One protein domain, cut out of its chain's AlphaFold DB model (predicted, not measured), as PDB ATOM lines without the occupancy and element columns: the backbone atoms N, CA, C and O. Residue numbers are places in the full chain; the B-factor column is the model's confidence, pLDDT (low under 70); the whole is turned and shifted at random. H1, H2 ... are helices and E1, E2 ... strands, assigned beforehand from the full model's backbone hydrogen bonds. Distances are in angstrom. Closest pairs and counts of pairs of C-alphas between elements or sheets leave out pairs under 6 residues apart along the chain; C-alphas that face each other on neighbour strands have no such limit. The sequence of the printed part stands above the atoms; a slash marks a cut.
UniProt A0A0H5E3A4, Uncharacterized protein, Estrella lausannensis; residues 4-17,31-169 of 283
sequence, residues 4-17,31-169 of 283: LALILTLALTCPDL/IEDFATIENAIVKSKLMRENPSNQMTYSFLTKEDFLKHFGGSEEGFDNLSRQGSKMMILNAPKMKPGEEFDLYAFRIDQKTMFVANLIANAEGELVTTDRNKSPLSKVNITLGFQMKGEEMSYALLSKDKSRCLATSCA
ATOM      1  N   LEU A   4     -15.470  -3.500 -16.304       38.75
ATOM      2  CA  LEU A   4     -15.028  -4.094 -15.045       38.75
ATOM      3  C   LEU A   4     -14.584  -5.556 -15.208       38.75
ATOM      4  O   LEU A   4     -13.603  -5.936 -14.591       38.75
ATOM      5  N   ALA A   5     -15.240  -6.347 -16.068       44.09
ATOM      6  CA  ALA A   5     -14.871  -7.746 -16.319       44.09
ATOM      7  C   ALA A   5     -13.535  -7.873 -17.076       44.09
ATOM      8  O   ALA A   5     -12.715  -8.738 -16.768       44.09
ATOM      9  N   LEU A   6     -13.272  -6.953 -18.011       42.44
ATOM     10  CA  LEU A   6     -12.006  -6.879 -18.739       42.44
ATOM     11  C   LEU A   6     -10.843  -6.501 -17.803       42.44
ATOM     12  O   LEU A   6      -9.802  -7.152 -17.822       42.44
ATOM     13  N   ILE A   7     -11.052  -5.510 -16.927       41.97
ATOM     14  CA  ILE A   7     -10.078  -5.098 -15.900       41.97
ATOM     15  C   ILE A   7      -9.879  -6.200 -14.843       41.97
ATOM     16  O   ILE A   7      -8.742  -6.469 -14.459       41.97
ATOM     17  N   LEU A   8     -10.946  -6.885 -14.406       39.09
ATOM     18  CA  LEU A   8     -10.843  -8.009 -13.464       39.09
ATOM     19  C   LEU A   8     -10.089  -9.196 -14.065       39.09
ATOM     20  O   LEU A   8      -9.321  -9.835 -13.357       39.09
ATOM     21  N   THR A   9     -10.268  -9.497 -15.351       45.09
ATOM     22  CA  THR A   9      -9.563 -10.632 -15.960       45.09
ATOM     23  C   THR A   9      -8.075 -10.335 -16.145       45.09
ATOM     24  O   THR A   9      -7.258 -11.208 -15.880       45.09
ATOM     25  N   LEU A  10      -7.712  -9.092 -16.485       40.38
ATOM     26  CA  LEU A  10      -6.313  -8.640 -16.509       40.38
ATOM     27  C   LEU A  10      -5.657  -8.712 -15.120       40.38
ATOM     28  O   LEU A  10      -4.492  -9.083 -15.012       40.38
ATOM     29  N   ALA A  11      -6.412  -8.424 -14.055       36.03
ATOM     30  CA  ALA A  11      -5.956  -8.586 -12.673       36.03
ATOM     31  C   ALA A  11      -5.846 -10.060 -12.228       36.03
ATOM     32  O   ALA A  11      -5.115 -10.367 -11.294       36.03
ATOM     33  N   LEU A  12      -6.554 -10.987 -12.886       37.66
ATOM     34  CA  LEU A  12      -6.538 -12.421 -12.563       37.66
ATOM     35  C   LEU A  12      -5.480 -13.218 -13.347       37.66
ATOM     36  O   LEU A  12      -5.164 -14.340 -12.955       37.66
ATOM     37  N   THR A  13      -4.936 -12.671 -14.439       40.66
ATOM     38  CA  THR A  13      -3.868 -13.302 -15.240       40.66
ATOM     39  C   THR A  13      -2.464 -12.772 -14.923       40.66
ATOM     40  O   THR A  13      -1.486 -13.378 -15.349       40.66
ATOM     41  N   CYS A  14      -2.352 -11.694 -14.139       37.31
ATOM     42  CA  CYS A  14      -1.101 -11.171 -13.582       37.31
ATOM     43  C   CYS A  14      -1.193 -11.157 -12.042       37.31
ATOM     44  O   CYS A  14      -1.943 -10.344 -11.505       37.31
ATOM     45  N   PRO A  15      -0.448 -12.010 -11.312       37.12
ATOM     46  CA  PRO A  15      -0.581 -12.157  -9.855       37.12
ATOM     47  C   PRO A  15      -0.326 -10.890  -9.013       37.12
ATOM     48  O   PRO A  15      -0.711 -10.859  -7.847       37.12
ATOM     49  N   ASP A  16       0.286  -9.845  -9.580       38.31
ATOM     50  CA  ASP A  16       0.779  -8.675  -8.833       38.31
ATOM     51  C   ASP A  16      -0.206  -7.495  -8.697       38.31
ATOM     52  O   ASP A  16       0.139  -6.463  -8.124       38.31
ATOM     53  N   LEU A  17      -1.457  -7.614  -9.152       34.53
ATOM     54  CA  LEU A  17      -2.470  -6.552  -9.006       34.53
ATOM     55  C   LEU A  17      -3.627  -7.015  -8.113       34.53
ATOM     56  O   LEU A  17      -4.709  -7.362  -8.580       34.53
ATOM     57  N   ILE A  31     -26.161 -13.497 -13.036       43.09
ATOM     58  CA  ILE A  31     -24.799 -13.125 -13.439       43.09
ATOM     59  C   ILE A  31     -23.926 -14.348 -13.686       43.09
ATOM     60  O   ILE A  31     -22.930 -14.231 -14.397       43.09
ATOM     61  N   GLU A  32     -24.254 -15.508 -13.118       47.62
ATOM     62  CA  GLU A  32     -23.312 -16.628 -13.063       47.62
ATOM     63  C   GLU A  32     -22.924 -17.141 -14.452       47.62
ATOM     64  O   GLU A  32     -21.733 -17.276 -14.733       47.62
ATOM     65  N   ASP A  33     -23.885 -17.320 -15.363       46.47
ATOM     66  CA  ASP A  33     -23.588 -17.805 -16.716       46.47
ATOM     67  C   ASP A  33     -22.894 -16.715 -17.559       46.47
ATOM     68  O   ASP A  33     -21.925 -16.991 -18.263       46.47
ATOM     69  N   PHE A  34     -23.313 -15.448 -17.444       48.38
ATOM     70  CA  PHE A  34     -22.744 -14.351 -18.235       48.38
ATOM     71  C   PHE A  34     -21.321 -13.980 -17.796       48.38
ATOM     72  O   PHE A  34     -20.436 -13.852 -18.638       48.38
ATOM     73  N   ALA A  35     -21.068 -13.877 -16.489       55.22
ATOM     74  CA  ALA A  35     -19.726 -13.652 -15.961       55.22
ATOM     75  C   ALA A  35     -18.806 -14.842 -16.255       55.22
ATOM     76  O   ALA A  35     -17.635 -14.641 -16.565       55.22
ATOM     77  N   THR A  36     -19.321 -16.076 -16.213       55.53
ATOM     78  CA  THR A  36     -18.553 -17.268 -16.607       55.53
ATOM     79  C   THR A  36     -18.155 -17.206 -18.076       55.53
ATOM     80  O   THR A  36     -16.993 -17.457 -18.397       55.53
ATOM     81  N   ILE A  37     -19.071 -16.812 -18.964       51.97
ATOM     82  CA  ILE A  37     -18.782 -16.731 -20.395       51.97
ATOM     83  C   ILE A  37     -17.876 -15.538 -20.736       51.97
ATOM     84  O   ILE A  37     -16.916 -15.714 -21.483       51.97
ATOM     85  N   GLU A  38     -18.105 -14.347 -20.179       57.94
ATOM     86  CA  GLU A  38     -17.200 -13.206 -20.379       57.94
ATOM     87  C   GLU A  38     -15.792 -13.527 -19.872       57.94
ATOM     88  O   GLU A  38     -14.818 -13.318 -20.596       57.94
ATOM     89  N   ASN A  39     -15.675 -14.129 -18.685       57.34
ATOM     90  CA  ASN A  39     -14.390 -14.589 -18.169       57.34
ATOM     91  C   ASN A  39     -13.766 -15.651 -19.080       57.34
ATOM     92  O   ASN A  39     -12.560 -15.611 -19.297       57.34
ATOM     93  N   ALA A  40     -14.544 -16.589 -19.632       52.62
ATOM     94  CA  ALA A  40     -14.043 -17.592 -20.570       52.62
ATOM     95  C   ALA A  40     -13.563 -16.965 -21.886       52.62
ATOM     96  O   ALA A  40     -12.536 -17.382 -22.413       52.62
ATOM     97  N   ILE A  41     -14.244 -15.935 -22.395       57.00
ATOM     98  CA  ILE A  41     -13.851 -15.210 -23.608       57.00
ATOM     99  C   ILE A  41     -12.580 -14.415 -23.358       57.00
ATOM    100  O   ILE A  41     -11.623 -14.563 -24.114       57.00
ATOM    101  N   VAL A  42     -12.525 -13.616 -22.293       59.09
ATOM    102  CA  VAL A  42     -11.325 -12.831 -21.988       59.09
ATOM    103  C   VAL A  42     -10.156 -13.761 -21.669       59.09
ATOM    104  O   VAL A  42      -9.074 -13.577 -22.220       59.09
ATOM    105  N   LYS A  43     -10.387 -14.843 -20.909       55.22
ATOM    106  CA  LYS A  43      -9.395 -15.912 -20.756       55.22
ATOM    107  C   LYS A  43      -9.015 -16.510 -22.098       55.22
ATOM    108  O   LYS A  43      -7.838 -16.657 -22.312       55.22
ATOM    109  N   SER A  44      -9.913 -16.822 -23.030       55.69
ATOM    110  CA  SER A  44      -9.520 -17.388 -24.335       55.69
ATOM    111  C   SER A  44      -8.662 -16.424 -25.163       55.69
ATOM    112  O   SER A  44      -7.699 -16.845 -25.801       55.69
ATOM    113  N   LYS A  45      -8.953 -15.119 -25.089       59.84
ATOM    114  CA  LYS A  45      -8.165 -14.067 -25.743       59.84
ATOM    115  C   LYS A  45      -6.768 -13.942 -25.133       59.84
ATOM    116  O   LYS A  45      -5.810 -13.756 -25.877       59.84
ATOM    117  N   LEU A  46      -6.654 -14.095 -23.813       51.22
ATOM    118  CA  LEU A  46      -5.391 -14.016 -23.069       51.22
ATOM    119  C   LEU A  46      -4.618 -15.351 -23.034       51.22
ATOM    120  O   LEU A  46      -3.398 -15.362 -23.021       51.22
ATOM    121  N   MET A  47      -5.317 -16.486 -23.065       45.38
ATOM    122  CA  MET A  47      -4.804 -17.850 -22.877       45.38
ATOM    123  C   MET A  47      -4.550 -18.560 -24.205       45.38
ATOM    124  O   MET A  47      -4.497 -19.791 -24.217       45.38
ATOM    125  N   ARG A  48      -4.365 -17.851 -25.333       53.34
ATOM    126  CA  ARG A  48      -3.912 -18.467 -26.607       53.34
ATOM    127  C   ARG A  48      -2.650 -19.351 -26.438       53.34
ATOM    128  O   ARG A  48      -2.278 -20.080 -27.347       53.34
ATOM    129  N   GLU A  49      -2.026 -19.298 -25.264       46.88
ATOM    130  CA  GLU A  49      -0.873 -20.044 -24.771       46.88
ATOM    131  C   GLU A  49      -1.160 -21.489 -24.272       46.88
ATOM    132  O   GLU A  49      -0.208 -22.230 -24.045       46.88
ATOM    133  N   ASN A  50      -2.418 -21.963 -24.136       46.97
ATOM    134  CA  ASN A  50      -2.707 -23.384 -23.819       46.97
ATOM    135  C   ASN A  50      -3.815 -24.006 -24.704       46.97
ATOM    136  O   ASN A  50      -4.981 -24.080 -24.300       46.97
ATOM    137  N   PRO A  51      -3.467 -24.508 -25.905       53.94
ATOM    138  CA  PRO A  51      -4.437 -24.963 -26.907       53.94
ATOM    139  C   PRO A  51      -5.184 -26.252 -26.528       53.94
ATOM    140  O   PRO A  51      -6.218 -26.566 -27.112       53.94
ATOM    141  N   SER A  52      -4.695 -27.014 -25.543       52.00
ATOM    142  CA  SER A  52      -5.195 -28.368 -25.248       52.00
ATOM    143  C   SER A  52      -6.600 -28.427 -24.625       52.00
ATOM    144  O   SER A  52      -7.202 -29.505 -24.587       52.00
ATOM    145  N   ASN A  53      -7.111 -27.285 -24.154       62.44
ATOM    146  CA  ASN A  53      -8.439 -27.114 -23.555       62.44
ATOM    147  C   ASN A  53      -9.196 -25.923 -24.172       62.44
ATOM    148  O   ASN A  53     -10.057 -25.331 -23.522       62.44
ATOM    149  N   GLN A  54      -8.870 -25.546 -25.409       72.25
ATOM    150  CA  GLN A  54      -9.560 -24.474 -26.119       72.25
ATOM    151  C   GLN A  54     -10.372 -25.017 -27.277       72.25
ATOM    152  O   GLN A  54      -9.983 -25.973 -27.943       72.25
ATOM    153  N   MET A  55     -11.500 -24.362 -27.527       83.19
ATOM    154  CA  MET A  55     -12.178 -24.520 -28.796       83.19
ATOM    155  C   MET A  55     -11.314 -23.860 -29.874       83.19
ATOM    156  O   MET A  55     -10.872 -22.719 -29.727       83.19
ATOM    157  N   THR A  56     -11.057 -24.586 -30.950       84.62
ATOM    158  CA  THR A  56     -10.361 -24.075 -32.126       84.62
ATOM    159  C   THR A  56     -11.348 -23.919 -33.268       84.62
ATOM    160  O   THR A  56     -12.504 -24.344 -33.195       84.62
ATOM    161  N   TYR A  57     -10.895 -23.277 -34.334       86.00
ATOM    162  CA  TYR A  57     -11.706 -23.105 -35.515       86.00
ATOM    163  C   TYR A  57     -10.872 -23.197 -36.783       86.00
ATOM    164  O   TYR A  57      -9.673 -22.916 -36.784       86.00
ATOM    165  N   SER A  58     -11.537 -23.562 -37.870       85.50
ATOM    166  CA  SER A  58     -11.015 -23.444 -39.226       85.50
ATOM    167  C   SER A  58     -12.056 -22.766 -40.104       85.50
ATOM    168  O   SER A  58     -13.259 -22.989 -39.959       85.50
ATOM    169  N   PHE A  59     -11.603 -21.905 -41.013       85.81
ATOM    170  CA  PHE A  59     -12.476 -21.424 -42.076       85.81
ATOM    171  C   PHE A  59     -12.654 -22.538 -43.098       85.81
ATOM    172  O   PHE A  59     -11.674 -23.194 -43.456       85.81
ATOM    173  N   LEU A  60     -13.883 -22.734 -43.569       83.50
ATOM    174  CA  LEU A  60     -14.125 -23.688 -44.640       83.50
ATOM    175  C   LEU A  60     -13.390 -23.254 -45.901       83.50
ATOM    176  O   LEU A  60     -13.504 -22.108 -46.348       83.50
ATOM    177  N   THR A  61     -12.676 -24.202 -46.492       85.19
ATOM    178  CA  THR A  61     -12.162 -24.050 -47.846       85.19
ATOM    179  C   THR A  61     -13.288 -24.261 -48.860       85.19
ATOM    180  O   THR A  61     -14.361 -24.783 -48.540       85.19
ATOM    181  N   LYS A  62     -13.042 -23.875 -50.115       83.94
ATOM    182  CA  LYS A  62     -13.951 -24.192 -51.224       83.94
ATOM    183  C   LYS A  62     -14.169 -25.705 -51.341       83.94
ATOM    184  O   LYS A  62     -15.291 -26.141 -51.555       83.94
ATOM    185  N   GLU A  63     -13.117 -26.499 -51.150       84.44
ATOM    186  CA  GLU A  63     -13.196 -27.962 -51.187       84.44
ATOM    187  C   GLU A  63     -14.100 -28.509 -50.074       84.44
ATOM    188  O   GLU A  63     -15.007 -29.295 -50.352       84.44
ATOM    189  N   ASP A  64     -13.932 -28.019 -48.838       80.81
ATOM    190  CA  ASP A  64     -14.798 -28.389 -47.711       80.81
ATOM    191  C   ASP A  64     -16.259 -28.018 -47.990       80.81
ATOM    192  O   ASP A  64     -17.169 -28.799 -47.712       80.81
ATOM    193  N   PHE A  65     -16.491 -26.837 -48.572       78.88
ATOM    194  CA  PHE A  65     -17.828 -26.376 -48.926       78.88
ATOM    195  C   PHE A  65     -18.514 -27.302 -49.933       78.88
ATOM    196  O   PHE A  65     -19.640 -27.749 -49.714       78.88
ATOM    197  N   LEU A  66     -17.838 -27.623 -51.035       81.38
ATOM    198  CA  LEU A  66     -18.399 -28.486 -52.074       81.38
ATOM    199  C   LEU A  66     -18.667 -29.894 -51.530       81.38
ATOM    200  O   LEU A  66     -19.737 -30.458 -51.762       81.38
ATOM    201  N   LYS A  67     -17.728 -30.431 -50.744       78.94
ATOM    202  CA  LYS A  67     -17.816 -31.772 -50.162       78.94
ATOM    203  C   LYS A  67     -18.949 -31.908 -49.148       78.94
ATOM    204  O   LYS A  67     -19.639 -32.924 -49.145       78.94
ATOM    205  N   HIS A  68     -19.121 -30.925 -48.268       70.81
ATOM    206  CA  HIS A  68     -20.048 -31.038 -47.140       70.81
ATOM    207  C   HIS A  68     -21.448 -30.497 -47.423       70.81
ATOM    208  O   HIS A  68     -22.389 -30.909 -46.749       70.81
ATOM    209  N   PHE A  69     -21.603 -29.611 -48.409       67.44
ATOM    210  CA  PHE A  69     -22.883 -28.950 -48.672       67.44
ATOM    211  C   PHE A  69     -23.495 -29.319 -50.018       67.44
ATOM    212  O   PHE A  69     -24.614 -28.894 -50.295       67.44
ATOM    213  N   GLY A  70     -22.777 -30.062 -50.871       65.38
ATOM    214  CA  GLY A  70     -23.215 -30.306 -52.250       65.38
ATOM    215  C   GLY A  70     -23.477 -29.001 -53.014       65.38
ATOM    216  O   GLY A  70     -24.281 -28.977 -53.943       65.38
ATOM    217  N   GLY A  71     -22.862 -27.901 -52.565       70.00
ATOM    218  CA  GLY A  71     -23.039 -26.577 -53.140       70.00
ATOM    219  C   GLY A  71     -22.352 -26.462 -54.497       70.00
ATOM    220  O   GLY A  71     -21.525 -27.293 -54.867       70.00
ATOM    221  N   SER A  72     -22.674 -25.407 -55.242       80.88
ATOM    222  CA  SER A  72     -21.920 -25.043 -56.439       80.88
ATOM    223  C   SER A  72     -20.721 -24.168 -56.076       80.88
ATOM    224  O   SER A  72     -20.717 -23.477 -55.051       80.88
ATOM    225  N   GLU A  73     -19.715 -24.143 -56.950       84.31
ATOM    226  CA  GLU A  73     -18.611 -23.184 -56.838       84.31
ATOM    227  C   GLU A  73     -19.123 -21.740 -56.781       84.31
ATOM    228  O   GLU A  73     -18.645 -20.939 -55.985       84.31
ATOM    229  N   GLU A  74     -20.163 -21.444 -57.562       83.62
ATOM    230  CA  GLU A  74     -20.840 -20.151 -57.579       83.62
ATOM    231  C   GLU A  74     -21.432 -19.782 -56.208       83.62
ATOM    232  O   GLU A  74     -21.336 -18.633 -55.779       83.62
ATOM    233  N   GLY A  75     -21.991 -20.752 -55.474       78.81
ATOM    234  CA  GLY A  75     -22.493 -20.537 -54.116       78.81
ATOM    235  C   GLY A  75     -21.390 -20.126 -53.135       78.81
ATOM    236  O   GLY A  75     -21.571 -19.187 -52.358       78.81
ATOM    237  N   PHE A  76     -20.224 -20.775 -53.209       81.94
ATOM    238  CA  PHE A  76     -19.062 -20.416 -52.389       81.94
ATOM    239  C   PHE A  76     -18.490 -19.042 -52.762       81.94
ATOM    240  O   PHE A  76     -18.178 -18.220 -51.892       81.94
ATOM    241  N   ASP A  77     -18.380 -18.769 -54.061       82.19
ATOM    242  CA  ASP A  77     -17.869 -17.498 -54.568       82.19
ATOM    243  C   ASP A  77     -18.794 -16.339 -54.176       82.19
ATOM    244  O   ASP A  77     -18.317 -15.258 -53.823       82.19
ATOM    245  N   ASN A  78     -20.110 -16.561 -54.151       79.75
ATOM    246  CA  ASN A  78     -21.081 -15.575 -53.684       79.75
ATOM    247  C   ASN A  78     -20.920 -15.258 -52.190       79.75
ATOM    248  O   ASN A  78     -20.897 -14.078 -51.833       79.75
ATOM    249  N   LEU A  79     -20.721 -16.265 -51.327       76.06
ATOM    250  CA  LEU A  79     -20.404 -16.043 -49.905       76.06
ATOM    251  C   LEU A  79     -19.129 -15.200 -49.746       76.06
ATOM    252  O   LEU A  79     -19.113 -14.210 -49.007       76.06
ATOM    253  N   SER A  80     -18.090 -15.544 -50.509       75.69
ATOM    254  CA  SER A  80     -16.794 -14.857 -50.480       75.69
ATOM    255  C   SER A  80     -16.887 -13.408 -50.970       75.69
ATOM    256  O   SER A  80     -16.346 -12.506 -50.331       75.69
ATOM    257  N   ARG A  81     -17.622 -13.142 -52.059       77.50
ATOM    258  CA  ARG A  81     -17.863 -11.782 -52.590       77.50
ATOM    259  C   ARG A  81     -18.664 -10.920 -51.624       77.50
ATOM    260  O   ARG A  81     -18.415  -9.718 -51.494       77.50
ATOM    261  N   GLN A  82     -19.603 -11.531 -50.910       72.31
ATOM    262  CA  GLN A  82     -20.316 -10.852 -49.838       72.31
ATOM    263  C   GLN A  82     -19.383 -10.552 -48.658       72.31
ATOM    264  O   GLN A  82     -19.649  -9.621 -47.916       72.31
ATOM    265  N   GLY A  83     -18.216 -11.185 -48.541       71.62
ATOM    266  CA  GLY A  83     -17.309 -11.001 -47.405       71.62
ATOM    267  C   GLY A  83     -17.760 -11.789 -46.177       71.62
ATOM    268  O   GLY A  83     -17.336 -11.487 -45.066       71.62
ATOM    269  N   SER A  84     -18.625 -12.783 -46.387       80.12
ATOM    270  CA  SER A  84     -18.959 -13.775 -45.376       80.12
ATOM    271  C   SER A  84     -17.952 -14.916 -45.445       80.12
ATOM    272  O   SER A  84     -17.449 -15.261 -46.515       80.12
ATOM    273  N   LYS A  85     -17.670 -15.530 -44.301       82.12
ATOM    274  CA  LYS A  85     -16.919 -16.789 -44.237       82.12
ATOM    275  C   LYS A  85     -17.707 -17.787 -43.421       82.12
ATOM    276  O   LYS A  85     -18.430 -17.410 -42.508       82.12
ATOM    277  N   MET A  86     -17.544 -19.061 -43.725       82.75
ATOM    278  CA  MET A  86     -18.057 -20.105 -42.853       82.75
ATOM    279  C   MET A  86     -16.921 -20.700 -42.041       82.75
ATOM    280  O   MET A  86     -15.786 -20.804 -42.512       82.75
ATOM    281  N   MET A  87     -17.241 -21.058 -40.808       86.06
ATOM    282  CA  MET A  87     -16.293 -21.553 -39.829       86.06
ATOM    283  C   MET A  87     -16.784 -22.871 -39.240       86.06
ATOM    284  O   MET A  87     -17.953 -22.986 -38.870       86.06
ATOM    285  N   ILE A  88     -15.870 -23.832 -39.117       84.06
ATOM    286  CA  ILE A  88     -16.062 -25.064 -38.351       84.06
ATOM    287  C   ILE A  88     -15.485 -24.829 -36.961       84.06
ATOM    288  O   ILE A  88     -14.318 -24.453 -36.832       84.06
ATOM    289  N   LEU A  89     -16.294 -25.059 -35.928       85.06
ATOM    290  CA  LEU A  89     -15.817 -25.095 -34.549       85.06
ATOM    291  C   LEU A  89     -15.371 -26.509 -34.192       85.06
ATOM    292  O   LEU A  89     -16.117 -27.467 -34.382       85.06
ATOM    293  N   ASN A  90     -14.177 -26.625 -33.620       84.62
ATOM    294  CA  ASN A  90     -13.630 -27.885 -33.136       84.62
ATOM    295  C   ASN A  90     -13.393 -27.774 -31.635       84.62
ATOM    296  O   ASN A  90     -12.757 -26.832 -31.163       84.62
ATOM    297  N   ALA A  91     -13.890 -28.742 -30.874       84.19
ATOM    298  CA  ALA A  91     -13.774 -28.731 -29.427       84.19
ATOM    299  C   ALA A  91     -13.109 -30.032 -28.951       84.19
ATOM    300  O   ALA A  91     -13.580 -31.117 -29.291       84.19
ATOM    301  N   PRO A  92     -11.994 -29.958 -28.207       80.69
ATOM    302  CA  PRO A  92     -11.229 -31.144 -27.857       80.69
ATOM    303  C   PRO A  92     -11.914 -31.957 -26.751       80.69
ATOM    304  O   PRO A  92     -12.539 -31.402 -25.842       80.69
ATOM    305  N   LYS A  93     -11.688 -33.279 -26.776       81.06
ATOM    306  CA  LYS A  93     -12.000 -34.214 -25.677       81.06
ATOM    307  C   LYS A  93     -13.485 -34.212 -25.278       81.06
ATOM    308  O   LYS A  93     -13.807 -34.104 -24.093       81.06
ATOM    309  N   MET A  94     -14.387 -34.296 -26.252       87.56
ATOM    310  CA  MET A  94     -15.812 -34.468 -25.971       87.56
ATOM    311  C   MET A  94     -16.150 -35.940 -25.781       87.56
ATOM    312  O   MET A  94     -15.702 -36.793 -26.547       87.56
ATOM    313  N   LYS A  95     -16.927 -36.238 -24.743       90.56
ATOM    314  CA  LYS A  95     -17.494 -37.564 -24.517       90.56
ATOM    315  C   LYS A  95     -18.803 -37.671 -25.300       90.56
ATOM    316  O   LYS A  95     -19.594 -36.727 -25.256       90.56
ATOM    317  N   PRO A  96     -19.069 -38.807 -25.963       91.69
ATOM    318  CA  PRO A  96     -20.334 -39.018 -26.651       91.69
ATOM    319  C   PRO A  96     -21.536 -38.740 -25.743       91.69
ATOM    320  O   PRO A  96     -21.573 -39.189 -24.597       91.69
ATOM    321  N   GLY A  97     -22.510 -37.997 -26.263       90.56
ATOM    322  CA  GLY A  97     -23.734 -37.628 -25.553       90.56
ATOM    323  C   GLY A  97     -23.640 -36.378 -24.673       90.56
ATOM    324  O   GLY A  97     -24.669 -35.957 -24.152       90.56
ATOM    325  N   GLU A  98     -22.465 -35.757 -24.509       92.25
ATOM    326  CA  GLU A  98     -22.385 -34.453 -23.840       92.25
ATOM    327  C   GLU A  98     -23.172 -33.399 -24.638       92.25
ATOM    328  O   GLU A  98     -22.959 -33.228 -25.840       92.25
ATOM    329  N   GLU A  99     -24.076 -32.691 -23.957       92.12
ATOM    330  CA  GLU A  99     -24.908 -31.635 -24.538       92.12
ATOM    331  C   GLU A  99     -24.348 -30.247 -24.196       92.12
ATOM    332  O   GLU A  99     -23.945 -29.984 -23.056       92.12
ATOM    333  N   PHE A 100     -24.376 -29.338 -25.171       90.50
ATOM    334  CA  PHE A 100     -23.851 -27.981 -25.052       90.50
ATOM    335  C   PHE A 100     -24.802 -26.938 -25.635       90.50
ATOM    336  O   PHE A 100     -25.489 -27.180 -26.627       90.50
ATOM    337  N   ASP A 101     -24.756 -25.743 -25.058       88.81
ATOM    338  CA  ASP A 101     -25.256 -24.514 -25.655       88.81
ATOM    339  C   ASP A 101     -24.107 -23.746 -26.300       88.81
ATOM    340  O   ASP A 101     -23.090 -23.463 -25.661       88.81
ATOM    341  N   LEU A 102     -24.276 -23.396 -27.573       88.44
ATOM    342  CA  LEU A 102     -23.363 -22.521 -28.289       88.44
ATOM    343  C   LEU A 102     -23.902 -21.093 -28.289       88.44
ATOM    344  O   LEU A 102     -24.996 -20.816 -28.785       88.44
ATOM    345  N   TYR A 103     -23.063 -20.179 -27.824       85.44
ATOM    346  CA  TYR A 103     -23.314 -18.749 -27.820       85.44
ATOM    347  C   TYR A 103     -22.299 -18.019 -28.688       85.44
ATOM    348  O   TYR A 103     -21.126 -18.391 -28.745       85.44
ATOM    349  N   ALA A 104     -22.748 -16.941 -29.318       83.69
ATOM    350  CA  ALA A 104     -21.913 -16.001 -30.042       83.69
ATOM    351  C   ALA A 104     -21.979 -14.608 -29.415       83.69
ATOM    352  O   ALA A 104     -23.016 -14.166 -28.915       83.69
ATOM    353  N   PHE A 105     -20.852 -13.910 -29.483       80.31
ATOM    354  CA  PHE A 105     -20.634 -12.608 -28.878       80.31
ATOM    355  C   PHE A 105     -19.970 -11.711 -29.898       80.31
ATOM    356  O   PHE A 105     -18.917 -12.039 -30.449       80.31
ATOM    357  N   ARG A 106     -20.578 -10.553 -30.105       77.44
ATOM    358  CA  ARG A 106     -20.016  -9.486 -30.913       77.44
ATOM    359  C   ARG A 106     -19.894  -8.252 -30.042       77.44
ATOM    360  O   ARG A 106     -20.713  -8.038 -29.151       77.44
ATOM    361  N   ILE A 107     -18.868  -7.456 -30.298       71.62
ATOM    362  CA  ILE A 107     -18.545  -6.291 -29.478       71.62
ATOM    363  C   ILE A 107     -19.625  -5.218 -29.473       71.62
ATOM    364  O   ILE A 107     -19.536  -4.333 -28.651       71.62
ATOM    365  N   ASP A 108     -20.604  -5.246 -30.376       68.62
ATOM    366  CA  ASP A 108     -21.696  -4.277 -30.491       68.62
ATOM    367  C   ASP A 108     -23.068  -4.879 -30.120       68.62
ATOM    368  O   ASP A 108     -24.042  -4.142 -29.959       68.62
ATOM    369  N   GLN A 109     -23.153  -6.197 -29.913       67.38
ATOM    370  CA  GLN A 109     -24.409  -6.926 -29.726       67.38
ATOM    371  C   GLN A 109     -24.464  -7.652 -28.381       67.38
ATOM    372  O   GLN A 109     -23.457  -7.942 -27.742       67.38
ATOM    373  N   LYS A 110     -25.689  -7.940 -27.931       68.38
ATOM    374  CA  LYS A 110     -25.899  -8.858 -26.808       68.38
ATOM    375  C   LYS A 110     -25.528 -10.278 -27.235       68.38
ATOM    376  O   LYS A 110     -25.549 -10.593 -28.422       68.38
ATOM    377  N   THR A 111     -25.244 -11.131 -26.256       71.12
ATOM    378  CA  THR A 111     -25.070 -12.570 -26.460       71.12
ATOM    379  C   THR A 111     -26.202 -13.144 -27.296       71.12
ATOM    380  O   THR A 111     -27.378 -12.940 -26.988       71.12
ATOM    381  N   MET A 112     -25.836 -13.877 -28.338       79.12
ATOM    382  CA  MET A 112     -26.773 -14.568 -29.210       79.12
ATOM    383  C   MET A 112     -26.648 -16.064 -28.973       79.12
ATOM    384  O   MET A 112     -25.564 -16.628 -29.101       79.12
ATOM    385  N   PHE A 113     -27.761 -16.708 -28.636       81.75
ATOM    386  CA  PHE A 113     -27.846 -18.160 -28.703       81.75
ATOM    387  C   PHE A 113     -27.772 -18.593 -30.172       81.75
ATOM    388  O   PHE A 113     -28.501 -18.058 -31.008       81.75
ATOM    389  N   VAL A 114     -26.884 -19.536 -30.479       85.00
ATOM    390  CA  VAL A 114     -26.660 -20.027 -31.843       85.00
ATOM    391  C   VAL A 114     -27.332 -21.378 -32.037       85.00
ATOM    392  O   VAL A 114     -28.130 -21.534 -32.958       85.00
ATOM    393  N   ALA A 115     -27.004 -22.362 -31.195       86.00
ATOM    394  CA  ALA A 115     -27.483 -23.731 -31.358       86.00
ATOM    395  C   ALA A 115     -27.352 -24.559 -30.072       86.00
ATOM    396  O   ALA A 115     -26.468 -24.311 -29.252       86.00
ATOM    397  N   ASN A 116     -28.193 -25.593 -29.961       88.31
ATOM    398  CA  ASN A 116     -27.953 -26.725 -29.067       88.31
ATOM    399  C   ASN A 116     -27.117 -27.756 -29.824       88.31
ATOM    400  O   ASN A 116     -27.438 -28.082 -30.972       88.31
ATOM    401  N   LEU A 117     -26.080 -28.272 -29.178       90.31
ATOM    402  CA  LEU A 117     -25.133 -29.207 -29.763       90.31
ATOM    403  C   LEU A 117     -25.026 -30.463 -28.908       90.31
ATOM    404  O   LEU A 117     -25.158 -30.399 -27.687       90.31
ATOM    405  N   ILE A 118     -24.725 -31.587 -29.548       91.62
ATOM    406  CA  ILE A 118     -24.374 -32.836 -28.874       91.62
ATOM    407  C   ILE A 118     -23.051 -33.354 -29.428       91.62
ATOM    408  O   ILE A 118     -22.753 -33.171 -30.609       91.62
ATOM    409  N   ALA A 119     -22.244 -33.986 -28.584       90.88
ATOM    410  CA  ALA A 119     -21.082 -34.737 -29.033       90.88
ATOM    411  C   ALA A 119     -21.514 -36.110 -29.575       90.88
ATOM    412  O   ALA A 119     -22.169 -36.879 -28.867       90.88
ATOM    413  N   ASN A 120     -21.164 -36.430 -30.822       89.00
ATOM    414  CA  ASN A 120     -21.441 -37.741 -31.422       89.00
ATOM    415  C   ASN A 120     -20.490 -38.839 -30.889       89.00
ATOM    416  O   ASN A 120     -19.699 -38.607 -29.972       89.00
ATOM    417  N   ALA A 121     -20.574 -40.052 -31.447       88.69
ATOM    418  CA  ALA A 121     -19.745 -41.189 -31.039       88.69
ATOM    419  C   ALA A 121     -18.239 -40.938 -31.250       88.69
ATOM    420  O   ALA A 121     -17.411 -41.451 -30.501       88.69
ATOM    421  N   GLU A 122     -17.897 -40.104 -32.230       87.69
ATOM    422  CA  GLU A 122     -16.539 -39.694 -32.576       87.69
ATOM    423  C   GLU A 122     -16.038 -38.506 -31.731       87.69
ATOM    424  O   GLU A 122     -14.880 -38.107 -31.851       87.69
ATOM    425  N   GLY A 123     -16.884 -37.938 -30.861       87.31
ATOM    426  CA  GLY A 123     -16.562 -36.758 -30.054       87.31
ATOM    427  C   GLY A 123     -16.604 -35.438 -30.836       87.31
ATOM    428  O   GLY A 123     -16.072 -34.429 -30.376       87.31
ATOM    429  N   GLU A 124     -17.227 -35.418 -32.013       87.56
ATOM    430  CA  GLU A 124     -17.463 -34.207 -32.796       87.56
ATOM    431  C   GLU A 124     -18.774 -33.532 -32.374       87.56
ATOM    432  O   GLU A 124     -19.774 -34.195 -32.089       87.56
ATOM    433  N   LEU A 125     -18.790 -32.197 -32.372       87.75
ATOM    434  CA  LEU A 125     -20.002 -31.429 -32.106       87.75
ATOM    435  C   LEU A 125     -20.893 -31.390 -33.346       87.75
ATOM    436  O   LEU A 125     -20.476 -30.955 -34.425       87.75
ATOM    437  N   VAL A 126     -22.146 -31.790 -33.163       87.56
ATOM    438  CA  VAL A 126     -23.170 -31.795 -34.206       87.56
ATOM    439  C   VAL A 126     -24.425 -31.079 -33.727       87.56
ATOM    440  O   VAL A 126     -24.747 -31.072 -32.537       87.56
ATOM    441  N   THR A 127     -25.133 -30.458 -34.667       84.00
ATOM    442  CA  THR A 127     -26.481 -29.947 -34.402       84.00
ATOM    443  C   THR A 127     -27.462 -31.107 -34.320       84.00
ATOM    444  O   THR A 127     -27.262 -32.147 -34.955       84.00
ATOM    445  N   THR A 128     -28.532 -30.928 -33.553       73.00
ATOM    446  CA  THR A 128     -29.592 -31.927 -33.449       73.00
ATOM    447  C   THR A 128     -30.894 -31.447 -34.069       73.00
ATOM    448  O   THR A 128     -31.223 -30.260 -34.007       73.00
ATOM    449  N   ASP A 129     -31.677 -32.376 -34.609       70.69
ATOM    450  CA  ASP A 129     -33.069 -32.110 -34.959       70.69
ATOM    451  C   ASP A 129     -33.958 -31.978 -33.706       70.69
ATOM    452  O   ASP A 129     -33.502 -32.045 -32.560       70.69
ATOM    453  N   ARG A 130     -35.268 -31.800 -33.917       66.44
ATOM    454  CA  ARG A 130     -36.250 -31.717 -32.821       66.44
ATOM    455  C   ARG A 130     -36.338 -32.996 -31.977       66.44
ATOM    456  O   ARG A 130     -36.799 -32.923 -30.843       66.44
ATOM    457  N   ASN A 131     -35.882 -34.131 -32.503       67.12
ATOM    458  CA  ASN A 131     -35.850 -35.429 -31.833       67.12
ATOM    459  C   ASN A 131     -34.475 -35.732 -31.211       67.12
ATOM    460  O   ASN A 131     -34.218 -36.876 -30.844       67.12
ATOM    461  N   LYS A 132     -33.587 -34.732 -31.104       64.81
ATOM    462  CA  LYS A 132     -32.200 -34.874 -30.631       64.81
ATOM    463  C   LYS A 132     -31.321 -35.796 -31.497       64.81
ATOM    464  O   LYS A 132     -30.252 -36.215 -31.058       64.81
ATOM    465  N   SER A 133     -31.731 -36.094 -32.728       64.81
ATOM    466  CA  SER A 133     -30.923 -36.888 -33.656       64.81
ATOM    467  C   SER A 133     -29.837 -36.009 -34.290       64.81
ATOM    468  O   SER A 133     -30.154 -34.897 -34.723       64.81
ATOM    469  N   PRO A 134     -28.576 -36.473 -34.368       64.81
ATOM    470  CA  PRO A 134     -27.499 -35.780 -35.073       64.81
ATOM    471  C   PRO A 134     -27.867 -35.453 -36.523       64.81
ATOM    472  O   PRO A 134     -28.230 -36.349 -37.280       64.81
ATOM    473  N   LEU A 135     -27.743 -34.187 -36.918       65.44
ATOM    474  CA  LEU A 135     -27.991 -33.747 -38.295       65.44
ATOM    475  C   LEU A 135     -26.690 -33.547 -39.068       65.44
ATOM    476  O   LEU A 135     -26.463 -34.173 -40.100       65.44
ATOM    477  N   SER A 136     -25.847 -32.634 -38.595       67.25
ATOM    478  CA  SER A 136     -24.651 -32.205 -39.321       67.25
ATOM    479  C   SER A 136     -23.642 -31.519 -38.403       67.25
ATOM    480  O   SER A 136     -23.983 -31.056 -37.308       67.25
ATOM    481  N   LYS A 137     -22.388 -31.435 -38.873       70.31
ATOM    482  CA  LYS A 137     -21.333 -30.646 -38.225       70.31
ATOM    483  C   LYS A 137     -21.773 -29.195 -38.055       70.31
ATOM    484  O   LYS A 137     -22.439 -28.623 -38.923       70.31
ATOM    485  N   VAL A 138     -21.367 -28.597 -36.942       67.19
ATOM    486  CA  VAL A 138     -21.667 -27.198 -36.636       67.19
ATOM    487  C   VAL A 138     -20.854 -26.296 -37.546       67.19
ATOM    488  O   VAL A 138     -19.635 -26.193 -37.417       67.19
ATOM    489  N   ASN A 139     -21.555 -25.623 -38.449       71.81
ATOM    490  CA  ASN A 139     -20.986 -24.602 -39.307       71.81
ATOM    491  C   ASN A 139     -21.605 -23.264 -38.931       71.81
ATOM    492  O   ASN A 139     -22.827 -23.133 -38.859       71.81
ATOM    493  N   ILE A 140     -20.755 -22.278 -38.679       77.25
ATOM    494  CA  ILE A 140     -21.185 -20.932 -38.323       77.25
ATOM    495  C   ILE A 140     -20.886 -20.024 -39.496       77.25
ATOM    496  O   ILE A 140     -19.728 -19.839 -39.872       77.25
ATOM    497  N   THR A 141     -21.938 -19.439 -40.056       76.44
ATOM    498  CA  THR A 141     -21.793 -18.360 -41.026       76.44
ATOM    499  C   THR A 141     -21.433 -17.085 -40.285       76.44
ATOM    500  O   THR A 141     -22.213 -16.549 -39.497       76.44
ATOM    501  N   LEU A 142     -20.230 -16.601 -40.551       75.94
ATOM    502  CA  LEU A 142     -19.750 -15.308 -40.111       75.94
ATOM    503  C   LEU A 142     -20.169 -14.281 -41.155       75.94
ATOM    504  O   LEU A 142     -19.735 -14.346 -42.307       75.94
ATOM    505  N   GLY A 143     -21.045 -13.368 -40.743       70.69
ATOM    506  CA  GLY A 143     -21.462 -12.241 -41.567       70.69
ATOM    507  C   GLY A 143     -20.401 -11.144 -41.635       70.69
ATOM    508  O   GLY A 143     -19.250 -11.318 -41.239       70.69
ATOM    509  N   PHE A 144     -20.819  -9.981 -42.123       71.69
ATOM    510  CA  PHE A 144     -19.973  -8.802 -42.291       71.69
ATOM    511  C   PHE A 144     -19.345  -8.350 -40.964       71.69
ATOM    512  O   PHE A 144     -20.029  -7.800 -40.100       71.69
ATOM    513  N   GLN A 145     -18.034  -8.552 -40.841       77.06
ATOM    514  CA  GLN A 145     -17.207  -8.040 -39.752       77.06
ATOM    515  C   GLN A 145     -16.376  -6.856 -40.242       77.06
ATOM    516  O   GLN A 145     -15.894  -6.848 -41.378       77.06
ATOM    517  N   MET A 146     -16.186  -5.860 -39.379       78.62
ATOM    518  CA  MET A 146     -15.179  -4.827 -39.612       78.62
ATOM    519  C   MET A 146     -13.777  -5.446 -39.539       78.62
ATOM    520  O   MET A 146     -13.547  -6.434 -38.842       78.62
ATOM    521  N   LYS A 147     -12.803  -4.845 -40.226       82.62
ATOM    522  CA  LYS A 147     -11.405  -5.261 -40.082       82.62
ATOM    523  C   LYS A 147     -10.961  -5.114 -38.620       82.62
ATOM    524  O   LYS A 147     -11.146  -4.057 -38.023       82.62
ATOM    525  N   GLY A 148     -10.381  -6.171 -38.056       79.94
ATOM    526  CA  GLY A 148     -10.000  -6.253 -36.641       79.94
ATOM    527  C   GLY A 148     -11.165  -6.496 -35.674       79.94
ATOM    528  O   GLY A 148     -10.951  -6.524 -34.461       79.94
ATOM    529  N   GLU A 149     -12.390  -6.675 -36.174       81.88
ATOM    530  CA  GLU A 149     -13.523  -7.070 -35.346       81.88
ATOM    531  C   GLU A 149     -13.468  -8.561 -35.035       81.88
ATOM    532  O   GLU A 149     -13.538  -9.410 -35.922       81.88
ATOM    533  N   GLU A 150     -13.366  -8.873 -33.748       81.94
ATOM    534  CA  GLU A 150     -13.438 -10.242 -33.266       81.94
ATOM    535  C   GLU A 150     -14.874 -10.605 -32.893       81.94
ATOM    536  O   GLU A 150     -15.539  -9.904 -32.124       81.94
ATOM    537  N   MET A 151     -15.314 -11.767 -33.362       83.81
ATOM    538  CA  MET A 151     -16.493 -12.449 -32.847       83.81
ATOM    539  C   MET A 151     -16.033 -13.596 -31.961       83.81
ATOM    540  O   MET A 151     -15.149 -14.371 -32.332       83.81
ATOM    541  N   SER A 152     -16.593 -13.663 -30.761       84.75
ATOM    542  CA  SER A 152     -16.258 -14.694 -29.784       84.75
ATOM    543  C   SER A 152     -17.378 -15.717 -29.701       84.75
ATOM    544  O   SER A 152     -18.547 -15.392 -29.897       84.75
ATOM    545  N   TYR A 153     -17.013 -16.952 -29.401       85.12
ATOM    546  CA  TYR A 153     -17.918 -18.079 -29.268       85.12
ATOM    547  C   TYR A 153     -17.648 -18.770 -27.954       85.12
ATOM    548  O   TYR A 153     -16.487 -18.944 -27.583       85.12
ATOM    549  N   ALA A 154     -18.710 -19.197 -27.288       86.56
ATOM    550  CA  ALA A 154     -18.615 -19.994 -26.081       86.56
ATOM    551  C   ALA A 154     -19.528 -21.211 -26.187       86.56
ATOM    552  O   ALA A 154     -20.698 -21.090 -26.540       86.56
ATOM    553  N   LEU A 155     -18.973 -22.371 -25.865       86.50
ATOM    554  CA  LEU A 155     -19.690 -23.608 -25.617       86.50
ATOM    555  C   LEU A 155     -19.834 -23.773 -24.113       86.50
ATOM    556  O   LEU A 155     -18.824 -23.840 -23.412       86.50
ATOM    557  N   LEU A 156     -21.066 -23.865 -23.634       87.44
ATOM    558  CA  LEU A 156     -21.386 -24.141 -22.238       87.44
ATOM    559  C   LEU A 156     -22.052 -25.512 -22.155       87.44
ATOM    560  O   LEU A 156     -23.044 -25.744 -22.841       87.44
ATOM    561  N   SER A 157     -21.518 -26.433 -21.356       89.38
ATOM    562  CA  SER A 157     -22.175 -27.726 -21.157       89.38
ATOM    563  C   SER A 157     -23.495 -27.550 -20.402       89.38
ATOM    564  O   SER A 157     -23.611 -26.685 -19.532       89.38
ATOM    565  N   LYS A 158     -24.506 -28.372 -20.706       87.75
ATOM    566  CA  LYS A 158     -25.831 -28.288 -20.055       87.75
ATOM    567  C   LYS A 158     -25.777 -28.528 -18.545       87.75
ATOM    568  O   LYS A 158     -26.572 -27.961 -17.804       87.75
ATOM    569  N   ASP A 159     -24.828 -29.344 -18.094       85.44
ATOM    570  CA  ASP A 159     -24.545 -29.590 -16.676       85.44
ATOM    571  C   ASP A 159     -23.674 -28.492 -16.030       85.44
ATOM    572  O   ASP A 159     -23.344 -28.582 -14.849       85.44
ATOM    573  N   LYS A 160     -23.283 -27.473 -16.809       81.38
ATOM    574  CA  LYS A 160     -22.433 -26.337 -16.428       81.38
ATOM    575  C   LYS A 160     -21.032 -26.710 -15.929       81.38
ATOM    576  O   LYS A 160     -20.326 -25.860 -15.390       81.38
ATOM    577  N   SER A 161     -20.590 -27.950 -16.127       82.25
ATOM    578  CA  SER A 161     -19.266 -28.412 -15.693       82.25
ATOM    579  C   SER A 161     -18.122 -27.895 -16.571       82.25
ATOM    580  O   SER A 161     -16.964 -27.883 -16.144       82.25
ATOM    581  N   ARG A 162     -18.416 -27.471 -17.809       81.69
ATOM    582  CA  ARG A 162     -17.419 -27.061 -18.803       81.69
ATOM    583  C   ARG A 162     -17.867 -25.819 -19.562       81.69
ATOM    584  O   ARG A 162     -18.986 -25.738 -20.057       81.69
ATOM    585  N   CYS A 163     -16.929 -24.893 -19.740       83.06
ATOM    586  CA  CYS A 163     -17.057 -23.786 -20.675       83.06
ATOM    587  C   CYS A 163     -15.803 -23.723 -21.552       83.06
ATOM    588  O   CYS A 163     -14.687 -23.642 -21.035       83.06
ATOM    589  N   LEU A 164     -15.981 -23.786 -22.871       83.88
ATOM    590  CA  LEU A 164     -14.909 -23.617 -23.851       83.88
ATOM    591  C   LEU A 164     -15.191 -22.371 -24.673       83.88
ATOM    592  O   LEU A 164     -16.323 -22.167 -25.096       83.88
ATOM    593  N   ALA A 165     -14.172 -21.569 -24.954       83.62
ATOM    594  CA  ALA A 165     -14.336 -20.364 -25.753       83.62
ATOM    595  C   ALA A 165     -13.280 -20.260 -26.850       83.62
ATOM    596  O   ALA A 165     -12.179 -20.804 -26.733       83.62
ATOM    597  N   THR A 166     -13.647 -19.566 -27.922       83.75
ATOM    598  CA  THR A 166     -12.741 -19.158 -28.996       83.75
ATOM    599  C   THR A 166     -13.150 -17.792 -29.520       83.75
ATOM    600  O   THR A 166     -14.265 -17.329 -29.280       83.75
ATOM    601  N   SER A 167     -12.267 -17.147 -30.266       83.69
ATOM    602  CA  SER A 167     -12.580 -15.898 -30.952       83.69
ATOM    603  C   SER A 167     -11.899 -15.862 -32.304       83.69
ATOM    604  O   SER A 167     -10.734 -16.244 -32.406       83.69
ATOM    605  N   CYS A 168     -12.591 -15.347 -33.311       84.06
ATOM    606  CA  CYS A 168     -12.051 -15.190 -34.651       84.06
ATOM    607  C   CYS A 168     -12.347 -13.793 -35.199       84.06
ATOM    608  O   CYS A 168     -13.419 -13.238 -34.960       84.06
ATOM    609  N   ALA A 169     -11.422 -13.272 -36.000       84.25
ATOM    610  CA  ALA A 169     -11.658 -12.147 -36.897       84.25
ATOM    611  C   ALA A 169     -11.502 -12.644 -38.341       84.25
ATOM    612  O   ALA A 169     -10.495 -13.280 -38.666       84.25
TER     613      ALA A 169
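What this domain is: This is residues 4 to 17 and 31 to 169 of the 283 residues of an uncharacterized protein of Estrella lausannensis (UniProt A0A0H5E3A4). The nine strands wrap into a nearly closed barrel of two sheets: the strongly twisted E6 E5 E4 E3 E8 E9 makes most of the wall and E1 E2 E7 the rest, with E6 running on into E7 at one seam and E1 close to E9 at the other. H2 packs on the outside over E8 and E9 with H1 beyond it, and at the opposite end of the longest axis H3 and H4 make a corner beyond the smaller sheet. There are 153 printed residues with four named helices and nine named strands, in the order H1 H2 E1 H3 H4 E2 E3 E4 E5 E6 E7 E8 E9; the class is mixed, and both sheets are antiparallel. The whole is compact, with a radius of gyration of the C-alphas of 16.5 A and spans of 55 by 37 by 27 A.

How they stand to each other: Start at H1, residues 4 to 13, which touches H2, residues 31 to 46, at a steep tilt of 54 degrees, the same way; their closest C-alphas, Thr 9 and Asn 39, are 6.6 A apart. Next find E1, residues 56 to 59, antiparallel to E2, residues 85 to 90, with N 58 and O 88 within hydrogen-bond range at 3.1 A. Between them in the chain, H3, residues 62 to 69, and H4, residues 73 to 82, touch, closest at the C-alphas of Lys 62 and Phe 76, 6.5 A. E2 is also antiparallel to E7, residues 139 to 142, with N 87 and O 140 at 2.9 A; H4 only grazes this sheet with residues 76 to 80. E3, residues 99 to 106, E4, residues 112 to 119, E5, residues 125 to 128, and E6, residues 134 to 137, form a meander, each strand the antiparallel neighbour of the one before; look at N 102 and O 115, 2.9 A, N 126 and O 118, 3.0 A, and N 127 and O 136, 2.9 A. The hairpin of E8, residues 151 to 157, and E9, residues 163 to 168, has N 153 and O 166 within hydrogen-bond range at 2.8 A, and E8 is also the antiparallel neighbour of E3, with N 103 and O 154 within hydrogen-bond range at 2.8 A. H2 is on the sheet E6 E5 E4 E3 E8 E9, two layers with the helix on one face of the sheet; its height over the sheet is 8.4 A, it lies over E8 and E9, and its closest C-alphas to E9 are those of Ile 41 and Ala 165, 5.6 A apart. The C-alphas of Thr 56 in E1 and Thr 166 in E9 are 6.3 A apart. In H1, H2, H3 and H4 every O i to N i+4 pair is within hydrogen-bond range.

Where its parts are: Find C-alpha 4 at (-15.028, -4.094, -15.045), where H1 begins, 14.5 A long; H2 spans 21.7 A. E3 starts at C-alpha 99, (-24.908, -31.635, -24.538), and runs 23.6 A; E4 runs 21.0 A and E8 20.1 A. E9 ends at C-alpha 168, (-12.051, -15.190, -34.651).

The domain as a whole: The C-alphas farthest apart, Asp 16 and Ser 72, are 55.2 A apart. Residues 18 to 30 are not printed, with 23.7 A between C-alphas 17 and 31. Of the links printed whole, none is long. Mean pLDDT of the printed part is 72.7; 50 residues are under 70, among them 4 to 17 and 31 to 53.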